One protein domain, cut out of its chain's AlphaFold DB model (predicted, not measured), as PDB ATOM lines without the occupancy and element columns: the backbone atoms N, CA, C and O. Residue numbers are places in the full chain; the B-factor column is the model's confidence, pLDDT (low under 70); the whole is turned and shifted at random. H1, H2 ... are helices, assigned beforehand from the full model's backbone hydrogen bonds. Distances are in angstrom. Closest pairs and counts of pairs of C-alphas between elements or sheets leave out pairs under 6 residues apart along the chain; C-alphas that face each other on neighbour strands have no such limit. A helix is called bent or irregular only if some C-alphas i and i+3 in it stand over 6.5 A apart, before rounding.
ATOM      1  N   ALA A 275      70.895  26.904  -0.175       90.38
ATOM      2  CA  ALA A 275      70.273  25.731  -0.788       90.38
ATOM      3  C   ALA A 275      70.917  24.416  -0.308       90.38
ATOM      4  O   ALA A 275      70.215  23.444  -0.018       90.38
ATOM      5  N   ALA A 276      72.244  24.393  -0.157       89.88
ATOM      6  CA  ALA A 276      72.964  23.248   0.395       89.88
ATOM      7  C   ALA A 276      72.574  22.962   1.853       89.88
ATOM      8  O   ALA A 276      72.369  21.803   2.229       89.88
ATOM      9  N   PHE A 277      72.429  24.015   2.663       92.50
ATOM     10  CA  PHE A 277      71.898  23.917   4.019       92.50
ATOM     11  C   PHE A 277      70.489  23.303   4.030       92.50
ATOM     12  O   PHE A 277      70.246  22.350   4.771       92.50
ATOM     13  N   ASP A 278      69.583  23.793   3.180       90.62
ATOM     14  CA  ASP A 278      68.197  23.310   3.111       90.62
ATOM     15  C   ASP A 278      68.106  21.835   2.708       90.62
ATOM     16  O   ASP A 278      67.318  21.073   3.270       90.62
ATOM     17  N   SER A 279      68.941  21.414   1.758       90.19
ATOM     18  CA  SER A 279      69.061  20.009   1.367       90.19
ATOM     19  C   SER A 279      69.605  19.145   2.516       90.19
ATOM     20  O   SER A 279      69.150  18.020   2.729       90.19
ATOM     21  N   MET A 280      70.556  19.662   3.306       89.94
ATOM     22  CA  MET A 280      71.165  18.928   4.420       89.94
ATOM     23  C   MET A 280      70.192  18.760   5.594       89.94
ATOM     24  O   MET A 280      70.069  17.666   6.143       89.94
ATOM     25  N   ILE A 281      69.451  19.813   5.957       87.00
ATOM     26  CA  ILE A 281      68.519  19.776   7.096       87.00
ATOM     27  C   ILE A 281      67.291  18.886   6.824       87.00
ATOM     28  O   ILE A 281      66.745  18.269   7.750       87.00
ATOM     29  N   LYS A 282      66.897  18.779   5.546       86.12
ATOM     30  CA  LYS A 282      65.865  17.858   5.042       86.12
ATOM     31  C   LYS A 282      66.360  16.424   4.844       86.12
ATOM     32  O   LYS A 282      65.555  15.566   4.497       86.12
ATOM     33  N   GLU A 283      67.646  16.151   5.089       83.75
ATOM     34  CA  GLU A 283      68.269  14.841   4.850       83.75
ATOM     35  C   GLU A 283      68.161  14.376   3.378       83.75
ATOM     36  O   GLU A 283      68.041  13.183   3.091       83.75
ATOM     37  N   GLU A 284      68.190  15.324   2.435       86.94
ATOM     38  CA  GLU A 284      68.157  15.089   0.980       86.94
ATOM     39  C   GLU A 284      69.567  15.083   0.363       86.94
ATOM     40  O   GLU A 284      69.790  14.474  -0.688       86.94
ATOM     41  N   SER A 285      70.536  15.709   1.042       88.25
ATOM     42  CA  SER A 285      71.938  15.768   0.616       88.25
ATOM     43  C   SER A 285      72.590  14.388   0.542       88.25
ATOM     44  O   SER A 285      72.310  13.491   1.343       88.25
ATOM     45  N   LYS A 286      73.516  14.232  -0.409       85.50
ATOM     46  CA  LYS A 286      74.282  12.999  -0.614       85.50
ATOM     47  C   LYS A 286      75.781  13.255  -0.582       85.50
ATOM     48  O   LYS A 286      76.253  14.239  -1.145       85.50
ATOM     49  N   ALA A 287      76.517  12.321   0.007       81.94
ATOM     50  CA  ALA A 287      77.960  12.190  -0.147       81.94
ATOM     51  C   ALA A 287      78.215  10.913  -0.957       81.94
ATOM     52  O   ALA A 287      78.017   9.802  -0.473       81.94
ATOM     53  N   GLY A 288      78.551  11.060  -2.242       77.06
ATOM     54  CA  GLY A 288      78.594   9.920  -3.162       77.06
ATOM     55  C   GLY A 288      77.202   9.318  -3.393       77.06
ATOM     56  O   GLY A 288      76.294  10.007  -3.858       77.06
ATOM     57  N   TRP A 289      77.036   8.029  -3.094       73.94
ATOM     58  CA  TRP A 289      75.756   7.319  -3.246       73.94
ATOM     59  C   TRP A 289      74.895   7.356  -1.977       73.94
ATOM     60  O   TRP A 289      73.705   7.034  -2.036       73.94
ATOM     61  N   THR A 290      75.479   7.786  -0.860       76.56
ATOM     62  CA  THR A 290      74.900   7.695   0.479       76.56
ATOM     63  C   THR A 290      74.164   8.978   0.839       76.56
ATOM     64  O   THR A 290      74.698  10.081   0.707       76.56
ATOM     65  N   THR A 291      72.921   8.848   1.304       84.81
ATOM     66  CA  THR A 291      72.161   9.979   1.853       84.81
ATOM     67  C   THR A 291      72.700  10.355   3.231       84.81
ATOM     68  O   THR A 291      72.841   9.499   4.103       84.81
ATOM     69  N   ILE A 292      72.957  11.643   3.445       86.31
ATOM     70  CA  ILE A 292      73.504  12.175   4.693       86.31
ATOM     71  C   ILE A 292      72.361  12.353   5.705       86.31
ATOM     72  O   ILE A 292      71.464  13.167   5.494       86.31
ATOM     73  N   LYS A 293      72.383  11.582   6.803       85.50
ATOM     74  CA  LYS A 293      71.333  11.568   7.843       85.50
ATOM     75  C   LYS A 293      71.910  11.554   9.257       85.50
ATOM     76  O   LYS A 293      73.073  11.200   9.457       85.50
ATOM     77  N   GLY A 294      71.091  11.893  10.253       82.69
ATOM     78  CA  GLY A 294      71.465  11.788  11.666       82.69
ATOM     79  C   GLY A 294      72.735  12.568  12.022       82.69
ATOM     80  O   GLY A 294      72.861  13.740  11.670       82.69
ATOM     81  N   ARG A 295      73.700  11.912  12.685       80.88
ATOM     82  CA  ARG A 295      74.981  12.526  13.096       80.88
ATOM     83  C   ARG A 295      75.809  13.033  11.902       80.88
ATOM     84  O   ARG A 295      76.510  14.031  12.034       80.88
ATOM     85  N   ALA A 296      75.677  12.415  10.722       82.94
ATOM     86  CA  ALA A 296      76.336  12.887   9.503       82.94
ATOM     87  C   ALA A 296      75.745  14.213   9.002       82.94
ATOM     88  O   ALA A 296      76.480  15.081   8.535       82.94
ATOM     89  N   ALA A 297      74.426  14.387   9.134       86.31
ATOM     90  CA  ALA A 297      73.763  15.642   8.794       86.31
ATOM     91  C   ALA A 297      74.129  16.745   9.796       86.31
ATOM     92  O   ALA A 297      74.412  17.859   9.374       86.31
ATOM     93  N   GLU A 298      74.219  16.438  11.096       85.81
ATOM     94  CA  GLU A 298      74.703  17.388  12.114       85.81
ATOM     95  C   GLU A 298      76.128  17.876  11.809       85.81
ATOM     96  O   GLU A 298      76.388  19.080  11.836       85.81
ATOM     97  N   PHE A 299      77.036  16.960  11.453       87.75
ATOM     98  CA  PHE A 299      78.384  17.310  11.005       87.75
ATOM     99  C   PHE A 299      78.356  18.182   9.739       87.75
ATOM    100  O   PHE A 299      78.976  19.244   9.707       87.75
ATOM    101  N   GLY A 300      77.604  17.765   8.713       88.56
ATOM    102  CA  GLY A 300      77.498  18.484   7.443       88.56
ATOM    103  C   GLY A 300      76.942  19.902   7.602       88.56
ATOM    104  O   GLY A 300      77.487  20.838   7.024       88.56
ATOM    105  N   LEU A 301      75.910  20.085   8.432       88.88
ATOM    106  CA  LEU A 301      75.351  21.399   8.778       88.88
ATOM    107  C   LEU A 301      76.396  22.282   9.469       88.88
ATOM    108  O   LEU A 301      76.594  23.433   9.080       88.88
ATOM    109  N   GLY A 302      77.120  21.715  10.438       87.69
ATOM    110  CA  GLY A 302      78.218  22.396  11.115       87.69
ATOM    111  C   GLY A 302      79.371  22.780  10.181       87.69
ATOM    112  O   GLY A 302      79.983  23.828  10.371       87.69
ATOM    113  N   ALA A 303      79.668  21.970   9.165       88.25
ATOM    114  CA  ALA A 303      80.698  22.270   8.173       88.25
ATOM    115  C   ALA A 303      80.243  23.357   7.178       88.25
ATOM    116  O   ALA A 303      81.005  24.282   6.884       88.25
ATOM    117  N   ILE A 304      78.988  23.298   6.706       89.56
ATOM    118  CA  ILE A 304      78.403  24.279   5.769       89.56
ATOM    119  C   ILE A 304      78.386  25.693   6.366       89.56
ATOM    120  O   ILE A 304      78.517  26.657   5.612       89.56
ATOM    121  N   CYS A 305      78.333  25.843   7.698       87.62
ATOM    122  CA  CYS A 305      78.494  27.141   8.374       87.62
ATOM    123  C   CYS A 305      79.717  27.934   7.910       87.62
ATOM    124  O   CYS A 305      79.688  29.163   7.955       87.62
ATOM    125  N   PHE A 306      80.768  27.247   7.471       86.19
ATOM    126  CA  PHE A 306      82.029  27.839   7.048       86.19
ATOM    127  C   PHE A 306      82.195  27.851   5.522       86.19
ATOM    128  O   PHE A 306      83.209  28.339   5.032       86.19
ATOM    129  N   ALA A 307      81.243  27.338   4.739       86.06
ATOM    130  CA  ALA A 307      81.337  27.357   3.282       86.06
ATOM    131  C   ALA A 307      81.219  28.792   2.739       86.06
ATOM    132  O   ALA A 307      80.286  29.526   3.069       86.06
ATOM    133  N   LYS A 308      82.170  29.197   1.884       82.38
ATOM    134  CA  LYS A 308      82.157  30.532   1.266       82.38
ATOM    135  C   LYS A 308      81.142  30.658   0.115       82.38
ATOM    136  O   LYS A 308      80.582  31.731  -0.087       82.38
ATOM    137  N   ASN A 309      80.977  29.589  -0.661       82.44
ATOM    138  CA  ASN A 309      80.220  29.492  -1.919       82.44
ATOM    139  C   ASN A 309      79.940  28.008  -2.253       82.44
ATOM    140  O   ASN A 309      80.345  27.132  -1.476       82.44
ATOM    141  N   GLN A 310      79.322  27.710  -3.407       83.31
ATOM    142  CA  GLN A 310      79.057  26.330  -3.850       83.31
ATOM    143  C   GLN A 310      80.303  25.437  -3.857       83.31
ATOM    144  O   GLN A 310      80.257  24.314  -3.370       83.31
ATOM    145  N   ALA A 311      81.453  25.925  -4.310       79.56
ATOM    146  CA  ALA A 311      82.666  25.109  -4.326       79.56
ATOM    147  C   ALA A 311      83.182  24.750  -2.915       79.56
ATOM    148  O   ALA A 311      83.797  23.701  -2.715       79.56
ATOM    149  N   GLY A 312      82.918  25.595  -1.912       82.81
ATOM    150  CA  GLY A 312      83.133  25.257  -0.504       82.81
ATOM    151  C   GLY A 312      82.216  24.124  -0.031       82.81
ATOM    152  O   GLY A 312      82.676  23.224   0.672       82.81
ATOM    153  N   VAL A 313      80.950  24.136  -0.462       85.69
ATOM    154  CA  VAL A 313      79.990  23.043  -0.225       85.69
ATOM    155  C   VAL A 313      80.469  21.756  -0.899       85.69
ATOM    156  O   VAL A 313      80.546  20.718  -0.245       85.69
ATOM    157  N   ASP A 314      80.865  21.826  -2.170       86.00
ATOM    158  CA  ASP A 314      81.357  20.675  -2.929       86.00
ATOM    159  C   ASP A 314      82.609  20.071  -2.279       86.00
ATOM    160  O   ASP A 314      82.735  18.852  -2.194       86.00
ATOM    161  N   ASN A 315      83.511  20.903  -1.745       83.56
ATOM    162  CA  ASN A 315      84.684  20.453  -0.994       83.56
ATOM    163  C   ASN A 315      84.309  19.692   0.293       83.56
ATOM    164  O   ASN A 315      84.951  18.694   0.619       83.56
ATOM    165  N   ILE A 316      83.274  20.129   1.016       87.19
ATOM    166  CA  ILE A 316      82.777  19.429   2.212       87.19
ATOM    167  C   ILE A 316      82.170  18.080   1.818       87.19
ATOM    168  O   ILE A 316      82.544  17.049   2.377       87.19
ATOM    169  N   LEU A 317      81.274  18.070   0.826       88.50
ATOM    170  CA  LEU A 317      80.594  16.855   0.371       88.50
ATOM    171  C   LEU A 317      81.572  15.838  -0.233       88.50
ATOM    172  O   LEU A 317      81.446  14.640   0.019       88.50
ATOM    173  N   ALA A 318      82.567  16.302  -0.993       86.94
ATOM    174  CA  ALA A 318      83.622  15.457  -1.541       86.94
ATOM    175  C   ALA A 318      84.514  14.868  -0.437       86.94
ATOM    176  O   ALA A 318      84.801  13.676  -0.477       86.94
ATOM    177  N   GLY A 319      84.871  15.649   0.588       87.50
ATOM    178  CA  GLY A 319      85.592  15.122   1.747       87.50
ATOM    179  C   GLY A 319      84.783  14.059   2.492       87.50
ATOM    180  O   GLY A 319      85.279  12.958   2.702       87.50
ATOM    181  N   MET A 320      83.508  14.324   2.809       88.00
ATOM    182  CA  MET A 320      82.624  13.336   3.452       88.00
ATOM    183  C   MET A 320      82.477  12.051   2.624       88.00
ATOM    184  O   MET A 320      82.424  10.961   3.191       88.00
ATOM    185  N   LYS A 321      82.441  12.173   1.290       87.50
ATOM    186  CA  LYS A 321      82.414  11.034   0.364       87.50
ATOM    187  C   LYS A 321      83.672  10.170   0.483       87.50
ATOM    188  O   LYS A 321      83.552   8.952   0.442       87.50
ATOM    189  N   GLU A 322      84.857  10.762   0.627       85.62
ATOM    190  CA  GLU A 322      86.090   9.984   0.818       85.62
ATOM    191  C   GLU A 322      86.064   9.180   2.125       85.62
ATOM    192  O   GLU A 322      86.467   8.021   2.134       85.62
ATOM    193  N   TRP A 323      85.518   9.746   3.204       83.62
ATOM    194  CA  TRP A 323      85.349   9.032   4.475       83.62
ATOM    195  C   TRP A 323      84.280   7.931   4.416       83.62
ATOM    196  O   TRP A 323      84.447   6.899   5.055       83.62
ATOM    197  N   ASP A 324      83.215   8.099   3.624       80.00
ATOM    198  CA  ASP A 324      82.196   7.048   3.420       80.00
ATOM    199  C   ASP A 324      82.795   5.784   2.779       80.00
ATOM    200  O   ASP A 324      82.361   4.668   3.055       80.00
ATOM    201  N   ASN A 325      83.857   5.935   1.977       72.50
ATOM    202  CA  ASN A 325      84.542   4.806   1.345       72.50
ATOM    203  C   ASN A 325      85.278   3.886   2.347       72.50
ATOM    204  O   ASN A 325      85.678   2.790   1.948       72.50
ATOM    205  N   LEU A 326      85.467   4.288   3.615       72.25
ATOM    206  CA  LEU A 326      86.131   3.470   4.646       72.25
ATOM    207  C   LEU A 326      85.344   2.213   5.023       72.25
ATOM    208  O   LEU A 326      85.944   1.172   5.284       72.25
ATOM    209  N   ASN A 327      84.012   2.302   5.051       68.56
ATOM    210  CA  ASN A 327      83.130   1.208   5.452       68.56
ATOM    211  C   ASN A 327      82.186   0.867   4.288       68.56
ATOM    212  O   ASN A 327      81.028   1.281   4.277       68.56
ATOM    213  N   PRO A 328      82.660   0.134   3.262       54.31
ATOM    214  CA  PRO A 328      81.852  -0.169   2.089       54.31
ATOM    215  C   PRO A 328      80.704  -1.127   2.448       54.31
ATOM    216  O   PRO A 328      80.872  -2.344   2.504       54.31
ATOM    217  N   GLY A 329      79.506  -0.583   2.667       55.50
ATOM    218  CA  GLY A 329      78.287  -1.350   2.920       55.50
ATOM    219  C   GLY A 329      77.046  -0.459   2.962       55.50
ATOM    220  O   GLY A 329      77.097   0.648   3.472       55.50
ATOM    221  N   TRP A 330      75.908  -0.948   2.456       49.41
ATOM    222  CA  TRP A 330      74.646  -0.186   2.343       49.41
ATOM    223  C   TRP A 330      74.008   0.229   3.688       49.41
ATOM    224  O   TRP A 330      72.960   0.873   3.699       49.41
ATOM    225  N   ASN A 331      74.561  -0.220   4.816       53.97
ATOM    226  CA  ASN A 331      73.980  -0.085   6.154       53.97
ATOM    227  C   ASN A 331      74.994   0.271   7.256       53.97
ATOM    228  O   ASN A 331      74.604   0.331   8.422       53.97
ATOM    229  N   GLN A 332      76.269   0.493   6.923       55.72
ATOM    230  CA  GLN A 332      77.332   0.816   7.882       55.72
ATOM    231  C   GLN A 332      78.096   2.046   7.392       55.72
ATOM    232  O   GLN A 332      79.198   1.941   6.878       55.72
ATOM    233  N   HIS A 333      77.469   3.212   7.527       66.38
ATOM    234  CA  HIS A 333      78.032   4.488   7.086       66.38
ATOM    235  C   HIS A 333      78.538   5.276   8.291       66.38
ATOM    236  O   HIS A 333      77.780   5.430   9.248       66.38
ATOM    237  N   TRP A 334      79.783   5.759   8.208       75.25
ATOM    238  CA  TRP A 334      80.527   6.552   9.199       75.25
ATOM    239  C   TRP A 334      80.384   6.112  10.671       75.25
ATOM    240  O   TRP A 334      79.345   6.300  11.309       75.25
ATOM    241  N   VAL A 335      81.453   5.594  11.275       74.19
ATOM    242  CA  VAL A 335      81.444   5.284  12.720       74.19
ATOM    243  C   VAL A 335      81.757   6.518  13.576       74.19
ATOM    244  O   VAL A 335      82.264   7.526  13.092       74.19
ATOM    245  N   GLY A 336      81.445   6.457  14.877       71.19
ATOM    246  CA  GLY A 336      81.615   7.589  15.804       71.19
ATOM    247  C   GLY A 336      83.017   8.210  15.781       71.19
ATOM    248  O   GLY A 336      83.129   9.429  15.729       71.19
ATOM    249  N   GLU A 337      84.047   7.366  15.737       75.31
ATOM    250  CA  GLU A 337      85.460   7.760  15.663       75.31
ATOM    251  C   GLU A 337      85.798   8.536  14.376       75.31
ATOM    252  O   GLU A 337      86.521   9.527  14.421       75.31
ATOM    253  N   GLU A 338      85.213   8.165  13.233       79.88
ATOM    254  CA  GLU A 338      85.436   8.849  11.950       79.88
ATOM    255  C   GLU A 338      84.830  10.256  11.948       79.88
ATOM    256  O   GLU A 338      85.409  11.182  11.384       79.88
ATOM    257  N   PHE A 339      83.691  10.453  12.622       76.88
ATOM    258  CA  PHE A 339      83.124  11.791  12.814       76.88
ATOM    259  C   PHE A 339      83.987  12.675  13.699       76.88
ATOM    260  O   PHE A 339      84.070  13.875  13.448       76.88
ATOM    261  N   ASP A 340      84.591  12.096  14.734       81.00
ATOM    262  CA  ASP A 340      85.471  12.838  15.623       81.00
ATOM    263  C   ASP A 340      86.746  13.251  14.867       81.00
ATOM    264  O   ASP A 340      87.064  14.433  14.853       81.00
ATOM    265  N   LEU A 341      87.352  12.358  14.076       82.12
ATOM    266  CA  LEU A 341      88.491  12.692  13.206       82.12
ATOM    267  C   LEU A 341      88.157  13.740  12.132       82.12
ATOM    268  O   LEU A 341      88.923  14.680  11.915       82.12
ATOM    269  N   MET A 342      87.008  13.612  11.458       85.00
ATOM    270  CA  MET A 342      86.558  14.612  10.485       85.00
ATOM    271  C   MET A 342      86.343  15.978  11.143       85.00
ATOM    272  O   MET A 342      86.683  17.004  10.555       85.00
ATOM    273  N   ARG A 343      85.768  16.006  12.352       82.94
ATOM    274  CA  ARG A 343      85.560  17.238  13.117       82.94
ATOM    275  C   ARG A 343      86.889  17.853  13.530       82.94
ATOM    276  O   ARG A 343      87.057  19.045  13.312       82.94
ATOM    277  N   ASP A 344      87.808  17.058  14.057       83.25
ATOM    278  CA  ASP A 344      89.108  17.521  14.537       83.25
ATOM    279  C   ASP A 344      89.949  18.112  13.393       83.25
ATOM    280  O   ASP A 344      90.629  19.117  13.590       83.25
ATOM    281  N   GLU A 345      89.854  17.566  12.173       81.62
ATOM    282  CA  GLU A 345      90.477  18.151  10.975       81.62
ATOM    283  C   GLU A 345      89.865  19.517  10.620       81.62
ATOM    284  O   GLU A 345      90.593  20.477  10.351       81.62
ATOM    285  N   LEU A 346      88.530  19.633  10.635       79.06
ATOM    286  CA  LEU A 346      87.853  20.903  10.349       79.06
ATOM    287  C   LEU A 346      88.126  21.955  11.434       79.06
ATOM    288  O   LEU A 346      88.316  23.131  11.123       79.06
ATOM    289  N   GLU A 347      88.138  21.538  12.697       82.25
ATOM    290  CA  GLU A 347      88.421  22.380  13.855       82.25
ATOM    291  C   GLU A 347      89.872  22.859  13.812       82.25
ATOM    292  O   GLU A 347      90.109  24.064  13.801       82.25
ATOM    293  N   SER A 348      90.828  21.948  13.608       78.06
ATOM    294  CA  SER A 348      92.247  22.276  13.429       78.06
ATOM    295  C   SER A 348      92.483  23.244  12.270       78.06
ATOM    296  O   SER A 348      93.331  24.134  12.363       78.06
ATOM    297  N   TYR A 349      91.751  23.092  11.160       74.62
ATOM    298  CA  TYR A 349      91.820  24.031  10.046       74.62
ATOM    299  C   TYR A 349      91.326  25.420  10.471       74.62
ATOM    300  O   TYR A 349      92.041  26.407  10.305       74.62
ATOM    301  N   VAL A 350      90.129  25.512  11.052       75.19
ATOM    302  CA  VAL A 350      89.524  26.795  11.443       75.19
ATOM    303  C   VAL A 350      90.303  27.496  12.561       75.19
ATOM    304  O   VAL A 350      90.364  28.724  12.572       75.19
ATOM    305  N   GLU A 351      90.940  26.748  13.460       74.81
ATOM    306  CA  GLU A 351      91.815  27.301  14.499       74.81
ATOM    307  C   GLU A 351      93.161  27.789  13.948       74.81
ATOM    308  O   GLU A 351      93.704  28.784  14.425       74.81
ATOM    309  N   ARG A 352      93.706  27.130  12.915       69.12
ATOM    310  CA  ARG A 352      94.994  27.508  12.307       69.12
ATOM    311  C   ARG A 352      94.903  28.761  11.434       69.12
ATOM    312  O   ARG A 352      95.915  29.435  11.236       69.12
ATOM    313  N   TYR A 353      93.731  29.053  10.871       66.19
ATOM    314  CA  TYR A 353      93.554  30.139   9.913       66.19
ATOM    315  C   TYR A 353      92.764  31.326  10.502       66.19
ATOM    316  O   TYR A 353      91.678  31.142  11.059       66.19
ATOM    317  N   PRO A 354      93.246  32.576  10.325       59.19
ATOM    318  CA  PRO A 354      92.535  33.765  10.802       59.19
ATOM    319  C   PRO A 354      91.129  33.903  10.200       59.19
ATOM    320  O   PRO A 354      90.186  34.314  10.876       59.19
ATOM    321  N   GLN A 355      90.955  33.509   8.936       63.94
ATOM    322  CA  GLN A 355      89.674  33.564   8.234       63.94
ATOM    323  C   GLN A 355      88.652  32.527   8.746       63.94
ATOM    324  O   GLN A 355      88.943  31.340   8.842       63.94
ATOM    325  N   VAL A 356      87.412  32.966   9.000       59.50
ATOM    326  CA  VAL A 356      86.274  32.133   9.470       59.50
ATOM    327  C   VAL A 356      85.527  31.437   8.318       59.50
ATOM    328  O   VAL A 356      84.355  31.088   8.425       59.50
ATOM    329  N   VAL A 357      86.163  31.284   7.161       61.47
ATOM    330  CA  VAL A 357      85.536  30.699   5.970       61.47
ATOM    331  C   VAL A 357      86.483  29.711   5.314       61.47
ATOM    332  O   VAL A 357      87.680  29.976   5.184       61.47
ATOM    333  N   TYR A 358      85.941  28.587   4.854       59.09
ATOM    334  CA  TYR A 358      86.653  27.665   3.988       59.09
ATOM    335  C   TYR A 358      86.997  28.366   2.686       59.09
ATOM    336  O   TYR A 358      86.130  28.776   1.909       59.09
ATOM    337  N   VAL A 359      88.298  28.445   2.441       53.03
ATOM    338  CA  VAL A 359      88.847  28.688   1.119       53.03
ATOM    339  C   VAL A 359      89.185  27.318   0.537       53.03
ATOM    340  O   VAL A 359      89.887  26.535   1.167       53.03
ATOM    341  N   PHE A 360      88.604  27.035  -0.627       51.72
ATOM    342  CA  PHE A 360      88.800  25.886  -1.516       51.72
ATOM    343  C   PHE A 360      89.864  24.830  -1.118       51.72
ATOM    344  O   PHE A 360      91.058  25.115  -1.051       51.72
ATOM    345  N   GLY A 361      89.434  23.563  -1.021       55.38
ATOM    346  CA  GLY A 361      90.265  22.402  -1.359       55.38
ATOM    347  C   GLY A 361      91.098  21.733  -0.260       55.38
ATOM    348  O   GLY A 361      91.848  20.832  -0.606       55.38
ATOM    349  N   THR A 362      91.028  22.106   1.024       62.66
ATOM    350  CA  THR A 362      91.862  21.466   2.073       62.66
ATOM    351  C   THR A 362      91.240  20.214   2.686       62.66
ATOM    352  O   THR A 362      91.889  19.174   2.684       62.66
ATOM    353  N   PHE A 363      89.979  20.268   3.129       74.06
ATOM    354  CA  PHE A 363      89.294  19.107   3.721       74.06
ATOM    355  C   PHE A 363      89.212  17.916   2.751       74.06
ATOM    356  O   PHE A 363      89.661  16.822   3.083       74.06
ATOM    357  N   ASN A 364      88.747  18.134   1.513       78.75
ATOM    358  CA  ASN A 364      88.722  17.088   0.484       78.75
ATOM    359  C   ASN A 364      90.131  16.576   0.131       78.75
ATOM    360  O   ASN A 364      90.332  15.387  -0.075       78.75
ATOM    361  N   LYS A 365      91.136  17.457   0.071       72.69
ATOM    362  CA  LYS A 365      92.513  17.065  -0.273       72.69
ATOM    363  C   LYS A 365      93.190  16.252   0.828       72.69
ATOM    364  O   LYS A 365      93.984  15.368   0.513       72.69
ATOM    365  N   ASN A 366      92.901  16.555   2.090       76.44
ATOM    366  CA  ASN A 366      93.476  15.857   3.235       76.44
ATOM    367  C   ASN A 366      92.723  14.558   3.551       76.44
ATOM    368  O   ASN A 366      93.341  13.620   4.051       76.44
ATOM    369  N   ALA A 367      91.433  14.467   3.205       81.00
ATOM    370  CA  ALA A 367      90.604  13.298   3.484       81.00
ATOM    371  C   ALA A 367      91.225  11.970   2.998       81.00
ATOM    372  O   ALA A 367      91.347  11.080   3.833       81.00
ATOM    373  N   PRO A 368      91.739  11.823   1.755       83.12
ATOM    374  CA  PRO A 368      92.407  10.593   1.326       83.12
ATOM    375  C   PRO A 368      93.580  10.173   2.219       83.12
ATOM    376  O   PRO A 368      93.726   8.991   2.511       83.12
ATOM    377  N   LYS A 369      94.397  11.129   2.689       83.12
ATOM    378  CA  LYS A 369      95.548  10.847   3.564       83.12
ATOM    379  C   LYS A 369      95.103  10.353   4.937       83.12
ATOM    380  O   LYS A 369      95.658   9.390   5.453       83.12
ATOM    381  N   LEU A 370      94.094  11.001   5.515       83.19
ATOM    382  CA  LEU A 370      93.550  10.639   6.825       83.19
ATOM    383  C   LEU A 370      92.835   9.282   6.776       83.19
ATOM    384  O   LEU A 370      93.099   8.411   7.601       83.19
ATOM    385  N   VAL A 371      92.016   9.065   5.747       84.31
ATOM    386  CA  VAL A 371      91.349   7.789   5.447       84.31
ATOM    387  C   VAL A 371      92.369   6.658   5.290       84.31
ATOM    388  O   VAL A 371      92.217   5.586   5.886       84.31
ATOM    389  N   ALA A 372      93.441   6.891   4.530       84.62
ATOM    390  CA  ALA A 372      94.507   5.913   4.353       84.62
ATOM    391  C   ALA A 372      95.307   5.680   5.643       84.62
ATOM    392  O   ALA A 372      95.703   4.549   5.897       84.62
ATOM    393  N   ALA A 373      95.517   6.696   6.485       85.94
ATOM    394  CA  ALA A 373      96.175   6.531   7.782       85.94
ATOM    395  C   ALA A 373      95.374   5.612   8.718       85.94
ATOM    396  O   ALA A 373      95.939   4.654   9.241       85.94
ATOM    397  N   VAL A 374      94.061   5.834   8.842       84.56
ATOM    398  CA  VAL A 374      93.167   4.981   9.647       84.56
ATOM    399  C   VAL A 374      93.115   3.555   9.090       84.56
ATOM    400  O   VAL A 374      93.222   2.582   9.834       84.56
TER     401      VAL A 374
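AT A GLANCE: This is residues 275 to 374 of the 1016 residues of an uncharacterized protein of Rhodospirillaceae bacterium (UniProt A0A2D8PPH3). Four helices stand side by side in an up-and-down bundle, each running against the one before it in the chain: H2 and H4 form one pair, H3 and H5 the other, and the ring is loosely closed between H4 and H5. The short H1 packs on the outside of H2, away from H4 and H5, and loops at opposite ends of the bundle, with Trp 330 and Pro 354, make the greatest length. The printed part has 100 residues with five named helices, H1 to H5 in chain order, and no named strand; the class is all helix. It is compact, with a radius of gyration of the C-alphas of 12.6 A and spans of 39 by 33 by 19 A.

IN THESE COORDINATES: Find C-alpha 275 at (70.273, 25.731, -0.788); there H1 begins and runs to residue 281. H2 follows at residues 295 to 304, 14.3 A long. H3 holds residues 310 to 324 and measures 20.8 A. At C-alpha 336, (81.615, 7.589, 15.804), the longest helix, H4, sets out and reaches residue 352 after 24.2 A. H5, residues 362 to 374, spans 18.2 A and ends at C-alpha 374, (93.167, 4.981, 9.647). H5 is only just irregular: C-alphas 365 and 368 are 6.7 A apart.

HOW THE PARTS SIT: Start at the hub, H2, which touches three helices. H1 and H2 form a helical hairpin at a shallow tilt of 26 degrees; their closest C-alphas, Met 280 and Ala 297, are 6.1 A apart. H2 and H3 form another, at 29 degrees, where H3 touches with residues 312 to 317 alone; Ile 304 and Val 313 have the closest C-alphas, at 6.3 A. H4 touches H2 with residues 339 to 346 alone, the same way at a shallow tilt of 14 degrees; the closest C-alphas are those of Phe 299 and Arg 343, 7.5 A apart. Move on to H3 and H5: they touch and run the same way at a shallow tilt of 6 degrees, and the closest C-alphas, Gly 319 and Asn 364, are 3.9 A apart. H4 and H5 are close but not clearly touching, at a steep tilt of 42 degrees, opposite ways; the closest C-alphas are those of Leu 346 and Phe 363, 7.0 A apart. H2 and H5 are apart. In H1, H2, H3 and H4 every O i to N i+4 pair is within hydrogen-bond range; in H5 it is 7 of 9.

THE WHOLE: The C-alphas of Trp 330 and Pro 354 are the two farthest apart, at 39.3 A. The printed part has no cut. The links from H1 to H2 and from H3 to H4 are long; in the first, look for residues 286 to 287, which pair antiparallel with 290 to 291. Confidence is low, under 70, at residues 327 to 333 and 352 to 362; the mean pLDDT of the printed part is 78.7.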